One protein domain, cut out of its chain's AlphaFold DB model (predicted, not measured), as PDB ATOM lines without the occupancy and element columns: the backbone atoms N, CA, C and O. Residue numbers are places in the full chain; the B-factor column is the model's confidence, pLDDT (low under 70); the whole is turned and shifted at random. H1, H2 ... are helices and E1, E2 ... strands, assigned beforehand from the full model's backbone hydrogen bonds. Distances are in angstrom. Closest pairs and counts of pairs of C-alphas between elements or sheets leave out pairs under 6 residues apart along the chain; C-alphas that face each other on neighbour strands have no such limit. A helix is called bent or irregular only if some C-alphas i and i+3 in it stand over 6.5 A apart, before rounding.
ATOM      1  N   PRO A  13      44.485 -23.996 -71.657       51.25
ATOM      2  CA  PRO A  13      43.362 -24.501 -72.454       51.25
ATOM      3  C   PRO A  13      42.888 -25.910 -72.046       51.25
ATOM      4  O   PRO A  13      41.731 -26.243 -72.306       51.25
ATOM      5  N   ASP A  14      43.706 -26.709 -71.345       53.22
ATOM      6  CA  ASP A  14      43.320 -28.047 -70.862       53.22
ATOM      7  C   ASP A  14      42.287 -27.996 -69.712       53.22
ATOM      8  O   ASP A  14      41.604 -28.986 -69.421       53.22
ATOM      9  N   GLY A  15      42.117 -26.836 -69.063       55.94
ATOM     10  CA  GLY A  15      41.138 -26.625 -67.991       55.94
ATOM     11  C   GLY A  15      39.722 -26.271 -68.467       55.94
ATOM     12  O   GLY A  15      38.774 -26.293 -67.674       55.94
ATOM     13  N   LEU A  16      39.555 -25.950 -69.749       66.44
ATOM     14  CA  LEU A  16      38.327 -25.398 -70.316       66.44
ATOM     15  C   LEU A  16      37.394 -26.506 -70.832       66.44
ATOM     16  O   LEU A  16      37.498 -26.966 -71.966       66.44
ATOM     17  N   GLN A  17      36.449 -26.932 -69.993       76.00
ATOM     18  CA  GLN A  17      35.492 -27.990 -70.335       76.00
ATOM     19  C   GLN A  17      34.233 -27.436 -71.029       76.00
ATOM     20  O   GLN A  17      33.680 -26.429 -70.569       76.00
ATOM     21  N   PRO A  18      33.721 -28.111 -72.078       83.62
ATOM     22  CA  PRO A  18      32.493 -27.702 -72.741       83.62
ATOM     23  C   PRO A  18      31.288 -27.848 -71.808       83.62
ATOM     24  O   PRO A  18      31.160 -28.813 -71.048       83.62
ATOM     25  N   ASN A  19      30.374 -26.886 -71.882       86.69
ATOM     26  CA  ASN A  19      29.115 -26.911 -71.153       86.69
ATOM     27  C   ASN A  19      28.113 -27.893 -71.797       86.69
ATOM     28  O   ASN A  19      28.376 -28.536 -72.816       86.69
ATOM     29  N   SER A  20      26.913 -28.001 -71.220       83.88
ATOM     30  CA  SER A  20      25.857 -28.892 -71.725       83.88
ATOM     31  C   SER A  20      25.369 -28.565 -73.143       83.88
ATOM     32  O   SER A  20      24.676 -29.385 -73.737       83.88
ATOM     33  N   ALA A  21      25.693 -27.380 -73.669       85.00
ATOM     34  CA  ALA A  21      25.388 -26.961 -75.033       85.00
ATOM     35  C   ALA A  21      26.549 -27.217 -76.018       85.00
ATOM     36  O   ALA A  21      26.432 -26.872 -77.192       85.00
ATOM     37  N   GLY A  22      27.638 -27.858 -75.576       88.69
ATOM     38  CA  GLY A  22      28.713 -28.336 -76.447       88.69
ATOM     39  C   GLY A  22      29.793 -27.305 -76.778       88.69
ATOM     40  O   GLY A  22      30.542 -27.517 -77.726       88.69
ATOM     41  N   PHE A  23      29.892 -26.211 -76.020       91.12
ATOM     42  CA  PHE A  23      30.945 -25.204 -76.173       91.12
ATOM     43  C   PHE A  23      31.498 -24.763 -74.815       91.12
ATOM     44  O   PHE A  23      30.820 -24.869 -73.794       91.12
ATOM     45  N   THR A  24      32.716 -24.239 -74.795       92.56
ATOM     46  CA  THR A  24      33.346 -23.686 -73.591       92.56
ATOM     47  C   THR A  24      33.053 -22.192 -73.481       92.56
ATOM     48  O   THR A  24      33.258 -21.442 -74.428       92.56
ATOM     49  N   GLU A  25      32.594 -21.728 -72.324       92.94
ATOM     50  CA  GLU A  25      32.397 -20.299 -72.054       92.94
ATOM     51  C   GLU A  25      33.748 -19.590 -71.894       92.94
ATOM     52  O   GLU A  25      34.616 -20.065 -71.160       92.94
ATOM     53  N   SER A  26      33.943 -18.455 -72.572       92.00
ATOM     54  CA  SER A  26      35.175 -17.676 -72.417       92.00
ATOM     55  C   SER A  26      35.332 -17.199 -70.966       92.00
ATOM     56  O   SER A  26      34.427 -16.543 -70.438       92.00
ATOM     57  N   PRO A  27      36.491 -17.436 -70.324       88.62
ATOM     58  CA  PRO A  27      36.734 -16.981 -68.956       88.62
ATOM     59  C   PRO A  27      36.869 -15.455 -68.853       88.62
ATOM     60  O   PRO A  27      36.679 -14.886 -67.778       88.62
ATOM     61  N   HIS A  28      37.197 -14.779 -69.958       89.69
ATOM     62  CA  HIS A  28      37.402 -13.329 -69.991       89.69
ATOM     63  C   HIS A  28      36.169 -12.572 -70.483       89.69
ATOM     64  O   HIS A  28      35.913 -11.455 -70.038       89.69
ATOM     65  N   ILE A  29      35.398 -13.172 -71.393       94.44
ATOM     66  CA  ILE A  29      34.270 -12.522 -72.060       94.44
ATOM     67  C   ILE A  29      33.000 -13.348 -71.850       94.44
ATOM     68  O   ILE A  29      32.589 -14.167 -72.675       94.44
ATOM     69  N   TRP A  30      32.343 -13.074 -70.726       95.56
ATOM     70  CA  TRP A  30      31.039 -13.638 -70.406       95.56
ATOM     71  C   TRP A  30      30.206 -12.664 -69.568       95.56
ATOM     72  O   TRP A  30      30.258 -12.644 -68.336       95.56
ATOM     73  N   PHE A  31      29.441 -11.803 -70.239       95.69
ATOM     74  CA  PHE A  31      28.670 -10.755 -69.575       95.69
ATOM     75  C   PHE A  31      27.284 -11.251 -69.170       95.69
ATOM     76  O   PHE A  31      26.493 -11.692 -70.001       95.69
ATOM     77  N   LYS A  32      26.949 -11.122 -67.881       94.38
ATOM     78  CA  LYS A  32      25.642 -11.528 -67.339       94.38
ATOM     79  C   LYS A  32      24.464 -10.814 -68.017       94.38
ATOM     80  O   LYS A  32      23.384 -11.387 -68.130       94.38
ATOM     81  N   ASP A  33      24.665  -9.571 -68.438       95.19
ATOM     82  CA  ASP A  33      23.710  -8.731 -69.163       95.19
ATOM     83  C   ASP A  33      23.894  -8.782 -70.690       95.19
ATOM     84  O   ASP A  33      23.285  -7.992 -71.415       95.19
ATOM     85  N   GLY A  34      24.718  -9.706 -71.196       95.25
ATOM     86  CA  GLY A  34      24.893  -9.921 -72.627       95.25
ATOM     87  C   GLY A  34      23.582 -10.323 -73.300       95.25
ATOM     88  O   GLY A  34      22.768 -11.054 -72.731       95.25
ATOM     89  N   THR A  35      23.389  -9.822 -74.517       95.31
ATOM     90  CA  THR A  35      22.155  -9.951 -75.304       95.31
ATOM     91  C   THR A  35      22.291 -10.928 -76.470       95.31
ATOM     92  O   THR A  35      21.310 -11.184 -77.155       95.31
ATOM     93  N   VAL A  36      23.492 -11.450 -76.725       95.25
ATOM     94  CA  VAL A  36      23.783 -12.447 -77.762       95.25
ATOM     95  C   VAL A  36      24.925 -13.343 -77.292       95.25
ATOM     96  O   VAL A  36      25.809 -12.895 -76.557       95.25
ATOM     97  N   VAL A  37      24.908 -14.603 -77.720       95.88
ATOM     98  CA  VAL A  37      26.033 -15.527 -77.549       95.88
ATOM     99  C   VAL A  37      26.665 -15.774 -78.913       95.88
ATOM    100  O   VAL A  37      26.007 -16.281 -79.820       95.88
ATOM    101  N   LEU A  38      27.932 -15.397 -79.073       96.06
ATOM    102  CA  LEU A  38      28.724 -15.754 -80.247       96.06
ATOM    103  C   LEU A  38      29.401 -17.096 -79.983       96.06
ATOM    104  O   LEU A  38      30.084 -17.233 -78.975       96.06
ATOM    105  N   ILE A  39      29.239 -18.057 -80.881       95.19
ATOM    106  CA  ILE A  39      29.917 -19.353 -80.830       95.19
ATOM    107  C   ILE A  39      30.952 -19.368 -81.943       95.19
ATOM    108  O   ILE A  39      30.578 -19.339 -83.111       95.19
ATOM    109  N   CYS A  40      32.231 -19.396 -81.585       94.12
ATOM    110  CA  CYS A  40      33.338 -19.391 -82.539       94.12
ATOM    111  C   CYS A  40      33.997 -20.766 -82.597       94.12
ATOM    112  O   CYS A  40      34.257 -21.375 -81.555       94.12
ATOM    113  N   SER A  41      34.242 -21.243 -83.813       90.75
ATOM    114  CA  SER A  41      35.002 -22.460 -84.093       90.75
ATOM    115  C   SER A  41      35.530 -22.400 -85.524       90.75
ATOM    116  O   SER A  41      34.757 -22.376 -86.483       90.75
ATOM    117  N   ASP A  42      36.847 -22.362 -85.671       85.19
ATOM    118  CA  ASP A  42      37.559 -22.571 -86.934       85.19
ATOM    119  C   ASP A  42      37.992 -24.037 -87.108       85.19
ATOM    120  O   ASP A  42      38.113 -24.528 -88.234       85.19
ATOM    121  N   HIS A  43      38.146 -24.756 -85.994       77.62
ATOM    122  CA  HIS A  43      38.478 -26.171 -85.944       77.62
ATOM    123  C   HIS A  43      37.553 -26.966 -85.005       77.62
ATOM    124  O   HIS A  43      37.081 -26.434 -84.000       77.62
ATOM    125  N   PRO A  44      37.300 -28.264 -85.288       74.31
ATOM    126  CA  PRO A  44      36.297 -29.058 -84.567       74.31
ATOM    127  C   PRO A  44      36.613 -29.310 -83.088       74.31
ATOM    128  O   PRO A  44      35.730 -29.709 -82.335       74.31
ATOM    129  N   GLU A  45      37.875 -29.149 -82.693       79.12
ATOM    130  CA  GLU A  45      38.372 -29.514 -81.363       79.12
ATOM    131  C   GLU A  45      38.150 -28.413 -80.323       79.12
ATOM    132  O   GLU A  45      38.098 -28.708 -79.131       79.12
ATOM    133  N   LEU A  46      37.964 -27.160 -80.758       83.00
ATOM    134  CA  LEU A  46      37.720 -26.031 -79.872       83.00
ATOM    135  C   LEU A  46      36.521 -25.214 -80.350       83.00
ATOM    136  O   LEU A  46      36.517 -24.623 -81.428       83.00
ATOM    137  N   ILE A  47      35.507 -25.155 -79.491       91.25
ATOM    138  CA  ILE A  47      34.313 -24.341 -79.690       91.25
ATOM    139  C   ILE A  47      34.179 -23.448 -78.464       91.25
ATOM    140  O   ILE A  47      33.947 -23.945 -77.361       91.25
ATOM    141  N   MET A  48      34.321 -22.137 -78.649       93.75
ATOM    142  CA  MET A  48      34.230 -21.172 -77.555       93.75
ATOM    143  C   MET A  48      33.018 -20.263 -77.718       93.75
ATOM    144  O   MET A  48      32.739 -19.754 -78.804       93.75
ATOM    145  N   GLY A  49      32.305 -20.054 -76.618       95.44
ATOM    146  CA  GLY A  49      31.181 -19.146 -76.516       95.44
ATOM    147  C   GLY A  49      31.555 -17.830 -75.848       95.44
ATOM    148  O   GLY A  49      32.263 -17.799 -74.842       95.44
ATOM    149  N   PHE A  50      30.990 -16.747 -76.365       96.94
ATOM    150  CA  PHE A  50      31.163 -15.392 -75.860       96.94
ATOM    151  C   PHE A  50      29.799 -14.749 -75.653       96.94
ATOM    152  O   PHE A  50      29.080 -14.477 -76.618       96.94
ATOM    153  N   ARG A  51      29.431 -14.472 -74.400       96.88
ATOM    154  CA  ARG A  51      28.187 -13.762 -74.088       96.88
ATOM    155  C   ARG A  51      28.446 -12.259 -74.042       96.88
ATOM    156  O   ARG A  51      29.127 -11.783 -73.138       96.88
ATOM    157  N   VAL A  52      27.909 -11.526 -75.015       97.50
ATOM    158  CA  VAL A  52      28.233 -10.113 -75.302       97.50
ATOM    159  C   VAL A  52      26.990  -9.296 -75.667       97.50
ATOM    160  O   VAL A  52      25.892  -9.834 -75.791       97.50
ATOM    161  N   ASN A  53      27.125  -7.975 -75.815       97.06
ATOM    162  CA  ASN A  53      26.023  -7.079 -76.168       97.06
ATOM    163  C   ASN A  53      26.001  -6.761 -77.673       97.06
ATOM    164  O   ASN A  53      26.976  -6.249 -78.232       97.06
ATOM    165  N   GLU A  54      24.849  -6.969 -78.316       95.19
ATOM    166  CA  GLU A  54      24.645  -6.679 -79.746       95.19
ATOM    167  C   GLU A  54      24.877  -5.202 -80.077       95.19
ATOM    168  O   GLU A  54      25.428  -4.875 -81.128       95.19
ATOM    169  N   SER A  55      24.490  -4.300 -79.171       95.81
ATOM    170  CA  SER A  55      24.636  -2.853 -79.348       95.81
ATOM    171  C   SER A  55      26.099  -2.413 -79.423       95.81
ATOM    172  O   SER A  55      26.433  -1.563 -80.246       95.81
ATOM    173  N   ILE A  56      26.981  -3.010 -78.614       96.56
ATOM    174  CA  ILE A  56      28.416  -2.699 -78.605       96.56
ATOM    175  C   ILE A  56      29.074  -3.212 -79.884       96.56
ATOM    176  O   ILE A  56      29.837  -2.484 -80.516       96.56
ATOM    177  N   LEU A  57      28.744  -4.432 -80.311       96.75
ATOM    178  CA  LEU A  57      29.250  -4.976 -81.571       96.75
ATOM    179  C   LEU A  57      28.766  -4.153 -82.772       96.75
ATOM    180  O   LEU A  57      29.577  -3.749 -83.598       96.75
ATOM    181  N   SER A  58      27.476  -3.813 -82.819       96.25
ATOM    182  CA  SER A  58      26.883  -3.002 -83.895       96.25
ATOM    183  C   SER A  58      27.451  -1.585 -83.969       96.25
ATOM    184  O   SER A  58      27.496  -0.985 -85.041       96.25
ATOM    185  N   LEU A  59      27.854  -1.022 -82.826       96.44
ATOM    186  CA  LEU A  59      28.489   0.293 -82.764       96.44
ATOM    187  C   LEU A  59      29.885   0.275 -83.401       96.44
ATOM    188  O   LEU A  59      30.293   1.261 -84.008       96.44
ATOM    189  N   ASN A  60      30.607  -0.836 -83.249       95.56
ATOM    190  CA  ASN A  60      32.013  -0.960 -83.628       95.56
ATOM    191  C   ASN A  60      32.243  -1.683 -84.963       95.56
ATOM    192  O   ASN A  60      33.337  -1.595 -85.511       95.56
ATOM    193  N   SER A  61      31.232  -2.382 -85.477       96.00
ATOM    194  CA  SER A  61      31.297  -3.196 -86.687       96.00
ATOM    195  C   SER A  61      30.008  -3.057 -87.490       96.00
ATOM    196  O   SER A  61      28.920  -3.408 -87.026       96.00
ATOM    197  N   THR A  62      30.135  -2.597 -88.734       92.88
ATOM    198  CA  THR A  62      29.007  -2.562 -89.674       92.88
ATOM    199  C   THR A  62      28.541  -3.970 -90.039       92.88
ATOM    200  O   THR A  62      27.344  -4.196 -90.150       92.88
ATOM    201  N   ILE A  63      29.460  -4.936 -90.118       94.44
ATOM    202  CA  ILE A  63      29.134  -6.339 -90.401       94.44
ATOM    203  C   ILE A  63      28.256  -6.938 -89.301       94.44
ATOM    204  O   ILE A  63      27.224  -7.528 -89.608       94.44
ATOM    205  N   PHE A  64      28.608  -6.758 -88.023       94.94
ATOM    206  CA  PHE A  64      27.754  -7.232 -86.929       94.94
ATOM    207  C   PHE A  64      26.418  -6.490 -86.883       94.94
ATOM    208  O   PHE A  64      25.383  -7.115 -86.654       94.94
ATOM    209  N   LYS A  65      26.414  -5.179 -87.151       94.25
ATOM    210  CA  LYS A  65      25.178  -4.393 -87.231       94.25
ATOM    211  C   LYS A  65      24.213  -4.960 -88.275       94.25
ATOM    212  O   LYS A  65      23.041  -5.171 -87.965       94.25
ATOM    213  N   ASP A  66      24.703  -5.226 -89.481       91.81
ATOM    214  CA  ASP A  66      23.890  -5.757 -90.575       91.81
ATOM    215  C   ASP A  66      23.471  -7.206 -90.291       91.81
ATOM    216  O   ASP A  66      22.308  -7.566 -90.478       91.81
ATOM    217  N   MET A  67      24.378  -8.019 -89.738       90.56
ATOM    218  CA  MET A  67      24.100  -9.392 -89.306       90.56
ATOM    219  C   MET A  67      22.938  -9.456 -88.307       90.56
ATOM    220  O   MET A  67      22.070 -10.317 -88.432       90.56
ATOM    221  N   PHE A  68      22.882  -8.544 -87.333       90.44
ATOM    222  CA  PHE A  68      21.787  -8.502 -86.361       90.44
ATOM    223  C   PHE A  68      20.506  -7.894 -86.933       90.44
ATOM    224  O   PHE A  68      19.420  -8.341 -86.574       90.44
ATOM    225  N   ALA A  69      20.606  -6.938 -87.859       88.06
ATOM    226  CA  ALA A  69      19.445  -6.367 -88.540       88.06
ATOM    227  C   ALA A  69      18.727  -7.380 -89.452       88.06
ATOM    228  O   ALA A  69      17.511  -7.300 -89.623       88.06
ATOM    229  N   MET A  70      19.465  -8.338 -90.020       81.81
ATOM    230  CA  MET A  70      18.924  -9.403 -90.872       81.81
ATOM    231  C   MET A  70      18.315 -10.578 -90.093       81.81
ATOM    232  O   MET A  70      17.713 -11.462 -90.709       81.81
ATOM    233  N   LYS A  71      18.441 -10.616 -88.758       69.31
ATOM    234  CA  LYS A  71      17.826 -11.676 -87.947       69.31
ATOM    235  C   LYS A  71      16.303 -11.632 -88.112       69.31
ATOM    236  O   LYS A  71      15.652 -10.654 -87.748       69.31
ATOM    237  N   GLN A  72      15.726 -12.707 -88.656       55.72
ATOM    238  CA  GLN A  72      14.272 -12.886 -88.684       55.72
ATOM    239  C   GLN A  72      13.723 -13.075 -87.256       55.72
ATOM    240  O   GLN A  72      14.453 -13.544 -86.378       55.72
ATOM    241  N   PRO A  73      12.450 -12.728 -86.987       51.62
ATOM    242  CA  PRO A  73      11.888 -12.817 -85.644       51.62
ATOM    243  C   PRO A  73      11.811 -14.272 -85.140       51.62
ATOM    244  O   PRO A  73      11.001 -15.050 -85.623       51.62
ATOM    245  N   VAL A  74      12.692 -14.596 -84.188       51.06
ATOM    246  CA  VAL A  74      12.597 -15.432 -82.959       51.06
ATOM    247  C   VAL A  74      11.855 -16.791 -82.946       51.06
ATOM    248  O   VAL A  74      11.940 -17.475 -81.934       51.06
ATOM    249  N   ASP A  75      11.223 -17.283 -84.009       42.72
ATOM    250  CA  ASP A  75      10.426 -18.525 -83.901       42.72
ATOM    251  C   ASP A  75      11.192 -19.830 -84.217       42.72
ATOM    252  O   ASP A  75      10.618 -20.915 -84.118       42.72
ATOM    253  N   SER A  76      12.490 -19.777 -84.549       47.38
ATOM    254  CA  SER A  76      13.260 -20.990 -84.902       47.38
ATOM    255  C   SER A  76      14.774 -20.956 -84.631       47.38
ATOM    256  O   SER A  76      15.499 -21.770 -85.200       47.38
ATOM    257  N   GLY A  77      15.282 -20.009 -83.836       59.59
ATOM    258  CA  GLY A  77      16.726 -19.871 -83.588       59.59
ATOM    259  C   GLY A  77      17.216 -20.654 -82.369       59.59
ATOM    260  O   GLY A  77      16.513 -20.727 -81.361       59.59
ATOM    261  N   ASP A  78      18.445 -21.175 -82.431       78.81
ATOM    262  CA  ASP A  78      19.145 -21.694 -81.256       78.81
ATOM    263  C   ASP A  78      19.352 -20.559 -80.238       78.81
ATOM    264  O   ASP A  78      19.849 -19.475 -80.561       78.81
ATOM    265  N   THR A  79      18.927 -20.788 -78.993       88.44
ATOM    266  CA  THR A  79      19.114 -19.842 -77.883       88.44
ATOM    267  C   THR A  79      19.858 -20.517 -76.744       88.44
ATOM    268  O   THR A  79      19.618 -21.686 -76.448       88.44
ATOM    269  N   PHE A  80      20.725 -19.768 -76.068       89.62
ATOM    270  CA  PHE A  80      21.399 -20.195 -74.848       89.62
ATOM    271  C   PHE A  80      21.008 -19.246 -73.718       89.62
ATOM    272  O   PHE A  80      21.203 -18.036 -73.827       89.62
ATOM    273  N   GLU A  81      20.395 -19.778 -72.657       88.06
ATOM    274  CA  GLU A  81      19.894 -18.988 -71.519       88.06
ATOM    275  C   GLU A  81      19.018 -17.784 -71.924       88.06
ATOM    276  O   GLU A  81      19.095 -16.698 -71.346       88.06
ATOM    277  N   GLY A  82      18.184 -17.964 -72.953       86.81
ATOM    278  CA  GLY A  82      17.304 -16.913 -73.473       86.81
ATOM    279  C   GLY A  82      18.001 -15.854 -74.335       86.81
ATOM    280  O   GLY A  82      17.345 -14.902 -74.751       86.81
ATOM    281  N   CYS A  83      19.296 -16.012 -74.629       90.62
ATOM    282  CA  CYS A  83      20.028 -15.178 -75.580       90.62
ATOM    283  C   CYS A  83      20.111 -15.876 -76.949       90.62
ATOM    284  O   CYS A  83      20.404 -17.073 -76.989       90.62
ATOM    285  N   PRO A  84      19.895 -15.169 -78.073       91.69
ATOM    286  CA  PRO A  84      20.113 -15.727 -79.403       91.69
ATOM    287  C   PRO A  84      21.576 -16.141 -79.593       91.69
ATOM    288  O   PRO A  84      22.488 -15.408 -79.197       91.69
ATOM    289  N   ILE A  85      21.785 -17.291 -80.231       91.81
ATOM    290  CA  ILE A  85      23.108 -17.786 -80.609       91.81
ATOM    291  C   ILE A  85      23.452 -17.334 -82.033       91.81
ATOM    292  O   ILE A  85      22.598 -17.303 -82.920       91.81
ATOM    293  N   VAL A  86      24.718 -16.980 -82.257       92.31
ATOM    294  CA  VAL A  86      25.293 -16.719 -83.580       92.31
ATOM    295  C   VAL A  86      26.556 -17.555 -83.735       92.31
ATOM    296  O   VAL A  86      27.514 -17.364 -82.992       92.31
ATOM    297  N   HIS A  87      26.564 -18.461 -84.709       92.88
ATOM    298  CA  HIS A  87      27.732 -19.281 -85.027       92.88
ATOM    299  C   HIS A  87      28.659 -18.552 -86.002       92.88
ATOM    300  O   HIS A  87      28.209 -18.028 -87.020       92.88
ATOM    301  N   LEU A  88      29.950 -18.539 -85.687       93.75
ATOM    302  CA  LEU A  88      31.013 -17.877 -86.427       93.75
ATOM    303  C   LEU A  88      32.131 -18.887 -86.716       93.75
ATOM    304  O   LEU A  88      32.580 -19.608 -85.825       93.75
ATOM    305  N   GLN A  89      32.577 -18.935 -87.970       93.69
ATOM    306  CA  GLN A  89      33.727 -19.736 -88.400       93.69
ATOM    307  C   GLN A  89      35.006 -18.913 -88.249       93.69
ATOM    308  O   GLN A  89      35.588 -18.450 -89.233       93.69
ATOM    309  N   ASP A  90      35.369 -18.636 -87.003       93.56
ATOM    310  CA  ASP A  90      36.479 -17.767 -86.634       93.56
ATOM    311  C   ASP A  90      37.273 -18.393 -85.497       93.56
ATOM    312  O   ASP A  90      36.697 -19.082 -84.652       93.56
ATOM    313  N   ASP A  91      38.577 -18.114 -85.479       92.88
ATOM    314  CA  ASP A  91      39.474 -18.546 -84.411       92.88
ATOM    315  C   ASP A  91      38.973 -18.010 -83.055       92.88
ATOM    316  O   ASP A  91      38.875 -16.784 -82.867       92.88
ATOM    317  N   PRO A  92      38.650 -18.901 -82.100       93.44
ATOM    318  CA  PRO A  92      38.235 -18.521 -80.757       93.44
ATOM    319  C   PRO A  92      39.210 -17.571 -80.059       93.44
ATOM    320  O   PRO A  92      38.778 -16.632 -79.386       93.44
ATOM    321  N   PHE A  93      40.516 -17.779 -80.227       92.62
ATOM    322  CA  PHE A  93      41.546 -17.009 -79.533       92.62
ATOM    323  C   PHE A  93      41.625 -15.574 -80.068       92.62
ATOM    324  O   PHE A  93      41.565 -14.607 -79.301       92.62
ATOM    325  N   ALA A  94      41.660 -15.412 -81.390       94.25
ATOM    326  CA  ALA A  94      41.580 -14.116 -82.044       94.25
ATOM    327  C   ALA A  94      40.275 -13.388 -81.699       94.25
ATOM    328  O   ALA A  94      40.308 -12.187 -81.416       94.25
ATOM    329  N   MET A  95      39.133 -14.090 -81.677       96.50
ATOM    330  CA  MET A  95      37.853 -13.477 -81.313       96.50
ATOM    331  C   MET A  95      37.875 -12.987 -79.866       96.50
ATOM    332  O   MET A  95      37.479 -11.851 -79.601       96.50
ATOM    333  N   ASN A  96      38.390 -13.800 -78.940       95.25
ATOM    334  CA  ASN A  96      38.586 -13.395 -77.554       95.25
ATOM    335  C   ASN A  96      39.417 -12.106 -77.480       95.25
ATOM    336  O   ASN A  96      38.995 -11.147 -76.838       95.25
ATOM    337  N   ASN A  97      40.540 -12.032 -78.198       94.75
ATOM    338  CA  ASN A  97      41.391 -10.844 -78.217       94.75
ATOM    339  C   ASN A  97      40.672  -9.600 -78.762       94.75
ATOM    340  O   ASN A  97      40.730  -8.539 -78.141       94.75
ATOM    341  N   VAL A  98      39.941  -9.723 -79.874       96.19
ATOM    342  CA  VAL A  98      39.160  -8.618 -80.454       96.19
ATOM    343  C   VAL A  98      38.066  -8.144 -79.500       96.19
ATOM    344  O   VAL A  98      37.913  -6.941 -79.285       96.19
ATOM    345  N   LEU A  99      37.316  -9.068 -78.896       96.62
ATOM    346  CA  LEU A  99      36.270  -8.726 -77.934       96.62
ATOM    347  C   LEU A  99      36.869  -8.055 -76.696       96.62
ATOM    348  O   LEU A  99      36.377  -7.012 -76.271       96.62
ATOM    349  N   ARG A 100      37.981  -8.559 -76.160       94.56
ATOM    350  CA  ARG A 100      38.684  -7.891 -75.060       94.56
ATOM    351  C   ARG A 100      39.150  -6.491 -75.450       94.56
ATOM    352  O   ARG A 100      38.959  -5.573 -74.665       94.56
ATOM    353  N   MET A 101      39.645  -6.261 -76.667       93.62
ATOM    354  CA  MET A 101      39.980  -4.904 -77.130       93.62
ATOM    355  C   MET A 101      38.759  -3.966 -77.197       93.62
ATOM    356  O   MET A 101      38.899  -2.775 -76.921       93.62
ATOM    357  N   LEU A 102      37.564  -4.479 -77.514       93.88
ATOM    358  CA  LEU A 102      36.326  -3.687 -77.536       93.88
ATOM    359  C   LEU A 102      35.802  -3.334 -76.135       93.88
ATOM    360  O   LEU A 102      35.263  -2.244 -75.938       93.88
ATOM    361  N   TYR A 103      35.921  -4.254 -75.175       92.75
ATOM    362  CA  TYR A 103      35.317  -4.118 -73.843       92.75
ATOM    363  C   TYR A 103      36.310  -3.638 -72.768       92.75
ATOM    364  O   TYR A 103      35.935  -2.895 -71.858       92.75
ATOM    365  N   GLU A 104      37.586  -4.007 -72.869       89.50
ATOM    366  CA  GLU A 104      38.640  -3.701 -71.901       89.50
ATOM    367  C   GLU A 104      39.597  -2.629 -72.444       89.50
ATOM    368  O   GLU A 104      40.574  -2.905 -73.141       89.50
ATOM    369  N   ARG A 105      39.392  -1.369 -72.044       79.19
ATOM    370  CA  ARG A 105      40.219  -0.234 -72.508       79.19
ATOM    371  C   ARG A 105      41.726  -0.394 -72.247       79.19
ATOM    372  O   ARG A 105      42.539   0.225 -72.933       79.19
ATOM    373  N   SER A 106      42.113  -1.136 -71.210       78.56
ATOM    374  CA  SER A 106      43.519  -1.397 -70.880       78.56
ATOM    375  C   SER A 106      44.154  -2.478 -71.750       78.56
ATOM    376  O   SER A 106      45.369  -2.449 -71.904       78.56
ATOM    377  N   TYR A 107      43.367  -3.384 -72.335       80.62
ATOM    378  CA  TYR A 107      43.882  -4.529 -73.086       80.62
ATOM    379  C   TYR A 107      44.609  -4.087 -74.360       80.62
ATOM    380  O   TYR A 107      45.765  -4.435 -74.580       80.62
ATOM    381  N   ALA A 108      43.996  -3.171 -75.114       69.81
ATOM    382  CA  ALA A 108      44.581  -2.603 -76.330       69.81
ATOM    383  C   ALA A 108      45.885  -1.808 -76.102       69.81
ATOM    384  O   ALA A 108      46.650  -1.568 -77.035       69.81
ATOM    385  N   ARG A 109      46.180  -1.382 -74.864       74.75
ATOM    386  CA  ARG A 109      47.405  -0.618 -74.556       74.75
ATOM    387  C   ARG A 109      48.653  -1.490 -74.451       74.75
ATOM    388  O   ARG A 109      49.753  -0.945 -74.519       74.75
ATOM    389  N   ASN A 110      48.481  -2.801 -74.325       80.69
ATOM    390  CA  ASN A 110      49.555  -3.749 -74.056       80.69
ATOM    391  C   ASN A 110      49.862  -4.643 -75.265       80.69
ATOM    392  O   ASN A 110      50.334  -5.754 -75.094       80.69
ATOM    393  N   LEU A 111      49.658  -4.157 -76.498       86.06
ATOM    394  CA  LEU A 111      49.977  -4.919 -77.718       86.06
ATOM    395  C   LEU A 111      51.442  -5.400 -77.797       86.06
ATOM    396  O   LEU A 111      51.739  -6.294 -78.571       86.06
ATOM    397  N   HIS A 112      52.352  -4.838 -76.992       84.62
ATOM    398  CA  HIS A 112      53.734  -5.316 -76.860       84.62
ATOM    399  C   HIS A 112      53.869  -6.697 -76.204       84.62
ATOM    400  O   HIS A 112      54.926  -7.304 -76.344       84.62
ATOM    401  N   ASP A 113      52.834  -7.170 -75.508       86.06
ATOM    402  CA  ASP A 113      52.814  -8.487 -74.865       86.06
ATOM    403  C   ASP A 113      52.316  -9.590 -75.824       86.06
ATOM    404  O   ASP A 113      52.365 -10.767 -75.479       86.06
ATOM    405  N   PHE A 114      51.862  -9.218 -77.028       89.00
ATOM    406  CA  PHE A 114      51.270 -10.126 -78.007       89.00
ATOM    407  C   PHE A 114      52.331 -10.627 -78.985       89.00
ATOM    408  O   PHE A 114      53.171  -9.867 -79.473       89.00
ATOM    409  N   THR A 115      52.234 -11.903 -79.338       90.88
ATOM    410  CA  THR A 115      52.985 -12.506 -80.443       90.88
ATOM    411  C   THR A 115      52.510 -11.960 -81.794       90.88
ATOM    412  O   THR A 115      51.371 -11.492 -81.934       90.88
ATOM    413  N   LEU A 116      53.335 -12.066 -82.849       92.06
ATOM    414  CA  LEU A 116      52.886 -11.656 -84.186       92.06
ATOM    415  C   LEU A 116      51.728 -12.521 -84.702       92.06
ATOM    416  O   LEU A 116      50.916 -12.034 -85.487       92.06
TER     417      LEU A 116
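AT A GLANCE: This is residues 13 to 116 of the 358 residues of the protein "BTB domain-containing protein" of Peniophora sp. CONT (UniProt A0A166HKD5). What does the model look like? A small, strongly twisted sheet of four strands has H3 packed along one face, over E1 and E3, while the helical hairpin H1 and H2 lies beyond the end of E3. H4 lies out past H3 at one end of the longest axis, and the loop around residues 72 to 76 reaches out at the other. What is it made of? The printed part has 104 residues, with four named strands and four named helices in the order E1 E2 E3 H1 H2 E4 H3 H4; the mixed sheet runs E1 E3 E2 E4, and the class is mixed, helices and strands. How large is it? It is compact, with a radius of gyration of the C-alphas of 14.0 A and spans of 45 by 32 by 24 A.

IN THESE COORDINATES: Where are the first elements? E1, residues 24 to 30, begins at C-alpha 24 (33.346, -23.686, -73.591). E2, residues 36 to 40, is 12.7 A long and E3, residues 48 to 52, is 12.8 A. What follows? H1 is residues 54 to 60 and H2 residues 62 to 69. E4, residues 83 to 88, is 15.7 A long, and H3, residues 92 to 103, is 16.2 A. Where does the last element end? H4, residues 107 to 113, ends at C-alpha 113 (52.814, -8.487, -74.865); it is irregular, with C-alphas 109 and 112 8.2 A apart.

HOW THE PARTS SIT: How are the strands paired? E1 and E3 are parallel, with N 26 and O 49 at 2.9 A, and so are E2 and E4, with N 39 and O 86 at 2.8 A. The hairpin E2 and E3 is antiparallel, with N 38 and O 50 at 2.9 A, all within hydrogen-bond range. Where do the helices stand? H3 is on the sheet in two layers, a helix on one face, at a height over the sheet of 8.5 A; it runs along the strands, at 14 degrees to E3 on the local plane, and its closest C-alphas to E1 are Asn 96 and Ile 29, 7.0 A apart. H1 and H2 touch, closest at the C-alphas of Ser 58 and Lys 65, 4.0 A, with a shallow tilt of 25 degrees, opposite ways. H3 and H4 touch only at the corner, and only just, with 3 pairs of C-alphas within 8 A, the closest being Met 101 and Ala 108, 5.2 A. What do the helix backbones show? In H1, H2 and H3 every O i to N i+4 pair is within hydrogen-bond range; H4 has 0 of 3, and 2 of 4 O i to N i+3 pairs.

THE WHOLE: How far does it reach? The two C-alphas farthest apart, those of Asp 75 and His 112, are 45.8 A apart. Are there cuts or long links? The printed part has no cut, and the link from H2 to E4, 13 residues, is long; in it residues 79 to 80 pair antiparallel with residues 83 to 84 of E4. Where is confidence low? Residues 13 to 16, 71 to 77 and 108 are under 70, and the mean pLDDT of the printed part is 86.8.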